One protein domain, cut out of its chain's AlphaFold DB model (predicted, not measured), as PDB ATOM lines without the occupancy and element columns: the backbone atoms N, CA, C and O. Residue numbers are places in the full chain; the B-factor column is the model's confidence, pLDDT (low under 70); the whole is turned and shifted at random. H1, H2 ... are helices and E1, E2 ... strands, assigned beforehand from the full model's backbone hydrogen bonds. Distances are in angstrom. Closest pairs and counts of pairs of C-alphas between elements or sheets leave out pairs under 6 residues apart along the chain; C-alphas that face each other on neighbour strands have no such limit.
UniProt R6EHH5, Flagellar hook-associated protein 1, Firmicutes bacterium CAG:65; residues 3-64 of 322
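This is residues 3 to 64 of the 322 residues of the protein "Flagellar hook-associated protein 1" of Firmicutes bacterium CAG:65 (UniProt R6EHH5). You will find little regular structure: a small hairpin of two strands, E1 and E2, lies toward one end of a loose rod, one short helix, H1, lies toward the other, and long loops make up most of the rest. The printed part has 62 residues, with E1, E2 and H1 in chain order, E1 and E2 antiparallel; the class is mixed, with only 17 residues in named elements. The radius of gyration of the C-alphas is 13.9 A, and they span 47 by 23 by 16 A.

Pass residues 3 to 18, with no named element, and find C-alpha 19 at (35.276, -29.108, 36.773); E1, residues 19 to 22, runs 10.3 A from there. E2, residues 28 to 31, covers 9.6 A. H1, residues 54 to 62, runs 12.2 A to C-alpha 62 at (34.313, -53.265, 44.325).

E1 and E2 form a hairpin at 149 degrees, with N 21 and O 29 2.9 A apart, within hydrogen-bond range. In H1 every O i to N i+4 pair is within that range. E1 and H1 are apart.

The farthest C-alphas, of Asp 24 and Asp 47, are 47.2 A apart. The printed part has no cut; E2 to H1 is a long link of 22 residues. No printed residue has pLDDT under 70.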
ATOM      1  N   MET A   3      41.019 -41.809  37.616       82.06
ATOM      2  CA  MET A   3      41.767 -42.732  38.459       82.06
ATOM      3  C   MET A   3      42.086 -42.020  39.768       82.06
ATOM      4  O   MET A   3      42.558 -40.884  39.752       82.06
ATOM      5  N   ASP A   4      41.789 -42.673  40.877       78.50
ATOM      6  CA  ASP A   4      42.228 -42.253  42.195       78.50
ATOM      7  C   ASP A   4      43.702 -42.653  42.379       78.50
ATOM      8  O   ASP A   4      44.058 -43.818  42.204       78.50
ATOM      9  N   GLU A   5      44.573 -41.681  42.665       75.12
ATOM     10  CA  GLU A   5      46.026 -41.902  42.753       75.12
ATOM     11  C   GLU A   5      46.418 -42.756  43.978       75.12
ATOM     12  O   GLU A   5      47.457 -43.413  43.946       75.12
ATOM     13  N   ALA A   6      45.594 -42.797  45.034       72.38
ATOM     14  CA  ALA A   6      45.886 -43.533  46.266       72.38
ATOM     15  C   ALA A   6      45.440 -45.002  46.195       72.38
ATOM     16  O   ALA A   6      46.151 -45.907  46.633       72.38
ATOM     17  N   THR A   7      44.264 -45.261  45.628       77.56
ATOM     18  CA  THR A   7      43.665 -46.603  45.544       77.56
ATOM     19  C   THR A   7      43.921 -47.286  44.198       77.56
ATOM     20  O   THR A   7      43.858 -48.517  44.103       77.56
ATOM     21  N   GLY A   8      44.203 -46.504  43.149       80.00
ATOM     22  CA  GLY A   8      44.254 -46.950  41.756       80.00
ATOM     23  C   GLY A   8      42.872 -47.222  41.153       80.00
ATOM     24  O   GLY A   8      42.775 -47.741  40.038       80.00
ATOM     25  N   PHE A   9      41.790 -46.919  41.876       84.69
ATOM     26  CA  PHE A   9      40.434 -47.203  41.426       84.69
ATOM     27  C   PHE A   9      39.993 -46.227  40.347       84.69
ATOM     28  O   PHE A   9      40.299 -45.038  40.374       84.69
ATOM     29  N   VAL A  10      39.248 -46.748  39.377       83.81
ATOM     30  CA  VAL A  10      38.747 -45.967  38.251       83.81
ATOM     31  C   VAL A  10      37.256 -45.722  38.439       83.81
ATOM     32  O   VAL A  10      36.472 -46.670  38.528       83.81
ATOM     33  N   THR A  11      36.862 -44.451  38.476       85.25
ATOM     34  CA  THR A  11      35.470 -44.026  38.660       85.25
ATOM     35  C   THR A  11      34.952 -43.345  37.387       85.25
ATOM     36  O   THR A  11      35.586 -42.409  36.867       85.25
ATOM     37  N   PRO A  12      33.830 -43.816  36.809       85.38
ATOM     38  CA  PRO A  12      33.189 -43.145  35.688       85.38
ATOM     39  C   PRO A  12      32.504 -41.851  36.152       85.38
ATOM     40  O   PRO A  12      31.882 -41.805  37.208       85.38
ATOM     41  N   PHE A  13      32.615 -40.800  35.343       88.44
ATOM     42  CA  PHE A  13      32.029 -39.481  35.598       88.44
ATOM     43  C   PHE A  13      31.602 -38.844  34.270       88.44
ATOM     44  O   PHE A  13      32.123 -39.222  33.215       88.44
ATOM     45  N   TRP A  14      30.690 -37.873  34.321       87.38
ATOM     46  CA  TRP A  14      30.237 -37.073  33.186       87.38
ATOM     47  C   TRP A  14      31.198 -35.901  32.930       87.38
ATOM     48  O   TRP A  14      31.171 -34.921  33.674       87.38
ATOM     49  N   PRO A  15      32.031 -35.922  31.867       83.88
ATOM     50  CA  PRO A  15      33.074 -34.908  31.690       83.88
ATOM     51  C   PRO A  15      32.549 -33.488  31.474       83.88
ATOM     52  O   PRO A  15      33.253 -32.531  31.762       83.88
ATOM     53  N   MET A  16      31.319 -33.364  30.971       85.50
ATOM     54  CA  MET A  16      30.620 -32.092  30.773       85.50
ATOM     55  C   MET A  16      30.168 -31.426  32.079       85.50
ATOM     56  O   MET A  16      30.003 -30.212  32.099       85.50
ATOM     57  N   ASN A  17      30.002 -32.207  33.152       84.81
ATOM     58  CA  ASN A  17      29.575 -31.712  34.463       84.81
ATOM     59  C   ASN A  17      30.754 -31.568  35.436       84.81
ATOM     60  O   ASN A  17      30.621 -30.920  36.467       84.81
ATOM     61  N   ALA A  18      31.904 -32.164  35.114       85.75
ATOM     62  CA  ALA A  18      33.098 -32.110  35.944       85.75
ATOM     63  C   ALA A  18      33.859 -30.798  35.735       85.75
ATOM     64  O   ALA A  18      34.120 -30.377  34.603       85.75
ATOM     65  N   SER A  19      34.294 -30.189  36.834       84.19
ATOM     66  CA  SER A  19      35.276 -29.108  36.773       84.19
ATOM     67  C   SER A  19      36.684 -29.695  36.629       84.19
ATOM     68  O   SER A  19      36.917 -30.869  36.919       84.19
ATOM     69  N   TYR A  20      37.645 -28.920  36.127       84.69
ATOM     70  CA  TYR A  20      39.025 -29.391  36.009       84.69
ATOM     71  C   TYR A  20      40.033 -28.274  36.242       84.69
ATOM     72  O   TYR A  20      39.791 -27.110  35.918       84.69
ATOM     73  N   THR A  21      41.193 -28.656  36.763       83.19
ATOM     74  CA  THR A  21      42.396 -27.828  36.797       83.19
ATOM     75  C   THR A  21      43.419 -28.407  35.830       83.19
ATOM     76  O   THR A  21      43.519 -29.621  35.655       83.19
ATOM     77  N   THR A  22      44.157 -27.544  35.142       84.31
ATOM     78  CA  THR A  22      45.226 -27.972  34.231       84.31
ATOM     79  C   THR A  22      46.547 -27.833  34.972       84.31
ATOM     80  O   THR A  22      46.855 -26.744  35.450       84.31
ATOM     81  N   ARG A  23      47.296 -28.931  35.102       82.12
ATOM     82  CA  ARG A  23      48.664 -28.928  35.637       82.12
ATOM     83  C   ARG A  23      49.629 -28.306  34.613       82.12
ATOM     84  O   ARG A  23      49.300 -28.168  33.435       82.12
ATOM     85  N   ASP A  24      50.832 -27.955  35.062       76.81
ATOM     86  CA  ASP A  24      51.866 -27.306  34.234       76.81
ATOM     87  C   ASP A  24      52.338 -28.168  33.043       76.81
ATOM     88  O   ASP A  24      52.863 -27.651  32.060       76.81
ATOM     89  N   ASP A  25      52.109 -29.482  33.104       77.69
ATOM     90  CA  ASP A  25      52.382 -30.468  32.051       77.69
ATOM     91  C   ASP A  25      51.257 -30.578  30.996       77.69
ATOM     92  O   ASP A  25      51.351 -31.373  30.060       77.69
ATOM     93  N   GLY A  26      50.186 -29.788  31.130       76.62
ATOM     94  CA  GLY A  26      49.008 -29.826  30.260       76.62
ATOM     95  C   GLY A  26      47.985 -30.910  30.625       76.62
ATOM     96  O   GLY A  26      46.935 -30.996  29.979       76.62
ATOM     97  N   THR A  27      48.238 -31.711  31.664       80.25
ATOM     98  CA  THR A  27      47.320 -32.754  32.129       80.25
ATOM     99  C   THR A  27      46.133 -32.128  32.862       80.25
ATOM    100  O   THR A  27      46.293 -31.302  33.764       80.25
ATOM    101  N   ARG A  28      44.907 -32.525  32.491       80.75
ATOM    102  CA  ARG A  28      43.675 -32.082  33.164       80.75
ATOM    103  C   ARG A  28      43.361 -32.983  34.351       80.75
ATOM    104  O   ARG A  28      43.089 -34.169  34.176       80.75
ATOM    105  N   VAL A  29      43.334 -32.403  35.543       80.38
ATOM    106  CA  VAL A  29      42.881 -33.051  36.772       80.38
ATOM    107  C   VAL A  29      41.418 -32.691  36.980       80.38
ATOM    108  O   VAL A  29      41.079 -31.533  37.213       80.38
ATOM    109  N   TYR A  30      40.541 -33.684  36.864       80.56
ATOM    110  CA  TYR A  30      39.101 -33.493  37.008       80.56
ATOM    111  C   TYR A  30      38.681 -33.531  38.486       80.56
ATOM    112  O   TYR A  30      38.976 -34.494  39.207       80.56
ATOM    113  N   ASN A  31      37.947 -32.509  38.923       81.94
ATOM    114  CA  ASN A  31      37.084 -32.602  40.092       81.94
ATOM    115  C   ASN A  31      35.713 -33.135  39.632       81.94
ATOM    116  O   ASN A  31      35.078 -32.571  38.740       81.94
ATOM    117  N   ILE A  32      35.322 -34.269  40.211       81.94
ATOM    118  CA  ILE A  32      34.145 -35.046  39.821       81.94
ATOM    119  C   ILE A  32      32.942 -34.810  40.735       81.94
ATOM    120  O   ILE A  32      31.912 -35.417  40.468       81.94
ATOM    121  N   ASP A  33      33.057 -33.938  41.741       80.00
ATOM    122  CA  ASP A  33      31.965 -33.622  42.664       80.00
ATOM    123  C   ASP A  33      30.739 -33.116  41.882       80.00
ATOM    124  O   ASP A  33      30.810 -32.105  41.173       80.00
ATOM    125  N   GLY A  34      29.614 -33.830  41.975       78.44
ATOM    126  CA  GLY A  34      28.380 -33.528  41.236       78.44
ATOM    127  C   GLY A  34      28.398 -33.949  39.759       78.44
ATOM    128  O   GLY A  34      27.453 -33.673  39.015       78.44
ATOM    129  N   ALA A  35      29.464 -34.614  39.317       84.31
ATOM    130  CA  ALA A  35      29.624 -35.176  37.980       84.31
ATOM    131  C   ALA A  35      29.678 -36.710  37.991       84.31
ATOM    132  O   ALA A  35      29.945 -37.319  36.949       84.31
ATOM    133  N   GLU A  36      29.452 -37.351  39.137       84.12
ATOM    134  CA  GLU A  36      29.430 -38.801  39.267       84.12
ATOM    135  C   GLU A  36      28.331 -39.413  38.386       84.12
ATOM    136  O   GLU A  36      27.228 -38.882  38.254       84.12
ATOM    137  N   VAL A  37      28.628 -40.552  37.748       83.56
ATOM    138  CA  VAL A  37      27.606 -41.279  36.969       83.56
ATOM    139  C   VAL A  37      26.601 -41.967  37.894       83.56
ATOM    140  O   VAL A  37      25.430 -42.091  37.542       83.56
ATOM    141  N   PHE A  38      27.064 -42.416  39.060       82.19
ATOM    142  CA  PHE A  38      26.261 -43.128  40.042       82.19
ATOM    143  C   PHE A  38      26.500 -42.546  41.427       82.19
ATOM    144  O   PHE A  38      27.649 -42.369  41.826       82.19
ATOM    145  N   ASP A  39      25.413 -42.339  42.159       77.38
ATOM    146  CA  ASP A  39      25.463 -42.139  43.599       77.38
ATOM    147  C   ASP A  39      25.563 -43.512  44.282       77.38
ATOM    148  O   ASP A  39      24.697 -44.380  44.095       77.38
ATOM    149  N   LEU A  40      26.666 -43.724  44.999       77.88
ATOM    150  CA  LEU A  40      26.964 -44.946  45.749       77.88
ATOM    151  C   LEU A  40      26.687 -44.785  47.253       77.88
ATOM    152  O   LEU A  40      26.867 -45.741  47.994       77.88
ATOM    153  N   SER A  41      26.259 -43.600  47.703       75.19
ATOM    154  CA  SER A  41      25.946 -43.330  49.114       75.19
ATOM    155  C   SER A  41      24.560 -43.827  49.531       75.19
ATOM    156  O   SER A  41      24.265 -43.941  50.719       75.19
ATOM    157  N   ILE A  42      23.701 -44.118  48.553       74.44
ATOM    158  CA  ILE A  42      22.334 -44.576  48.782       74.44
ATOM    159  C   ILE A  42      22.323 -46.100  48.862       74.44
ATOM    160  O   ILE A  42      22.824 -46.780  47.965       74.44
ATOM    161  N   GLU A  43      21.677 -46.620  49.906       72.81
ATOM    162  CA  GLU A  43      21.467 -48.051  50.100       72.81
ATOM    163  C   GLU A  43      20.792 -48.706  48.884       72.81
ATOM    164  O   GLU A  43      19.945 -48.121  48.193       72.81
ATOM    165  N   ILE A  44      21.198 -49.945  48.610       74.50
ATOM    166  CA  ILE A  44      20.655 -50.748  47.520       74.50
ATOM    167  C   ILE A  44      19.237 -51.173  47.898       74.50
ATOM    168  O   ILE A  44      19.032 -51.946  48.829       74.50
ATOM    169  N   SER A  45      18.253 -50.684  47.152       74.06
ATOM    170  CA  SER A  45      16.850 -51.004  47.361       74.06
ATOM    171  C   SER A  45      16.109 -51.016  46.034       74.06
ATOM    172  O   SER A  45      16.211 -50.076  45.239       74.06
ATOM    173  N   SER A  46      15.313 -52.066  45.830       80.00
ATOM    174  CA  SER A  46      14.385 -52.153  44.703       80.00
ATOM    175  C   SER A  46      13.304 -51.070  44.773       80.00
ATOM    176  O   SER A  46      12.869 -50.582  43.733       80.00
ATOM    177  N   ASP A  47      12.923 -50.625  45.977       79.94
ATOM    178  CA  ASP A  47      11.939 -49.548  46.161       79.94
ATOM    179  C   ASP A  47      12.500 -48.190  45.729       79.94
ATOM    180  O   ASP A  47      11.787 -47.360  45.162       79.94
ATOM    181  N   LEU A  48      13.795 -47.965  45.974       77.56
ATOM    182  CA  LEU A  48      14.500 -46.752  45.553       77.56
ATOM    183  C   LEU A  48      14.994 -46.834  44.098       77.56
ATOM    184  O   LEU A  48      15.527 -45.853  43.579       77.56
ATOM    185  N   GLY A  49      14.847 -47.991  43.438       75.06
ATOM    186  CA  GLY A  49      15.378 -48.247  42.096       75.06
ATOM    187  C   GLY A  49      16.901 -48.120  42.017       75.06
ATOM    188  O   GLY A  49      17.457 -47.830  40.954       75.06
ATOM    189  N   THR A  50      17.594 -48.278  43.149       75.19
ATOM    190  CA  THR A  50      19.049 -48.105  43.249       75.19
ATOM    191  C   THR A  50      19.822 -49.379  42.916       75.19
ATOM    192  O   THR A  50      21.047 -49.313  42.802       75.19
ATOM    193  N   ASP A  51      19.127 -50.493  42.681       71.44
ATOM    194  CA  ASP A  51      19.626 -51.825  42.319       71.44
ATOM    195  C   ASP A  51      19.746 -52.064  40.798       71.44
ATOM    196  O   ASP A  51      20.019 -53.177  40.344       71.44
ATOM    197  N   ILE A  52      19.584 -51.017  39.982       77.31
ATOM    198  CA  ILE A  52      19.554 -51.127  38.520       77.31
ATOM    199  C   ILE A  52      20.934 -50.847  37.901       77.31
ATOM    200  O   ILE A  52      21.519 -49.776  38.068       77.31
ATOM    201  N   GLY A  53      21.410 -51.790  37.079       81.75
ATOM    202  CA  GLY A  53      22.521 -51.594  36.141       81.75
ATOM    203  C   GLY A  53      23.819 -52.316  36.518       81.75
ATOM    204  O   GLY A  53      24.386 -52.118  37.589       81.75
ATOM    205  N   GLY A  54      24.354 -53.104  35.578       82.56
ATOM    206  CA  GLY A  54      25.549 -53.927  35.809       82.56
ATOM    207  C   GLY A  54      26.812 -53.128  36.147       82.56
ATOM    208  O   GLY A  54      27.599 -53.553  36.986       82.56
ATOM    209  N   LEU A  55      27.000 -51.942  35.555       83.50
ATOM    210  CA  LEU A  55      28.156 -51.094  35.870       83.50
ATOM    211  C   LEU A  55      28.088 -50.547  37.305       83.50
ATOM    212  O   LEU A  55      29.105 -50.555  37.994       83.50
ATOM    213  N   LYS A  56      26.901 -50.127  37.764       83.75
ATOM    214  CA  LYS A  56      26.688 -49.694  39.150       83.75
ATOM    215  C   LYS A  56      26.929 -50.854  40.115       83.75
ATOM    216  O   LYS A  56      27.677 -50.689  41.070       83.75
ATOM    217  N   ALA A  57      26.392 -52.037  39.810       82.38
ATOM    218  CA  ALA A  57      26.599 -53.244  40.609       82.38
ATOM    219  C   ALA A  57      28.085 -53.623  40.736       82.38
ATOM    220  O   ALA A  57      28.539 -53.947  41.828       82.38
ATOM    221  N   MET A  58      28.874 -53.527  39.657       86.06
ATOM    222  CA  MET A  58      30.322 -53.772  39.731       86.06
ATOM    223  C   MET A  58      31.060 -52.726  40.574       86.06
ATOM    224  O   MET A  58      31.991 -53.077  41.295       86.06
ATOM    225  N   LEU A  59      30.668 -51.451  40.487       86.06
ATOM    226  CA  LEU A  59      31.263 -50.389  41.305       86.06
ATOM    227  C   LEU A  59      30.939 -50.578  42.789       86.06
ATOM    228  O   LEU A  59      31.840 -50.453  43.610       86.06
ATOM    229  N   LEU A  60      29.698 -50.949  43.111       85.12
ATOM    230  CA  LEU A  60      29.270 -51.284  44.470       85.12
ATOM    231  C   LEU A  60      30.011 -52.513  45.003       85.12
ATOM    232  O   LEU A  60      30.573 -52.460  46.087       85.12
ATOM    233  N   ALA A  61      30.093 -53.591  44.217       86.88
ATOM    234  CA  ALA A  61      30.783 -54.814  44.621       86.88
ATOM    235  C   ALA A  61      32.288 -54.608  44.854       86.88
ATOM    236  O   ALA A  61      32.870 -55.309  45.681       86.88
ATOM    237  N   ARG A  62      32.918 -53.681  44.118       88.50
ATOM    238  CA  ARG A  62      34.313 -53.265  44.325       88.50
ATOM    239  C   ARG A  62      34.454 -52.385  45.565       88.50
ATOM    240  O   ARG A  62      35.417 -52.552  46.305       88.50
ATOM    241  N   GLY A  63      33.541 -51.433  45.743       87.81
ATOM    242  CA  GLY A  63      33.645 -50.384  46.747       87.81
ATOM    243  C   GLY A  63      34.402 -49.135  46.292       87.81
ATOM    244  O   GLY A  63      34.746 -48.959  45.112       87.81
ATOM    245  N   ASP A  64      34.659 -48.251  47.250       83.69
ATOM    246  CA  ASP A  64      35.265 -46.928  47.067       83.69
ATOM    247  C   ASP A  64      36.728 -46.849  47.535       83.69
ATOM    248  O   ASP A  64      37.501 -46.079  46.968       83.69
TER     249      ASP A  64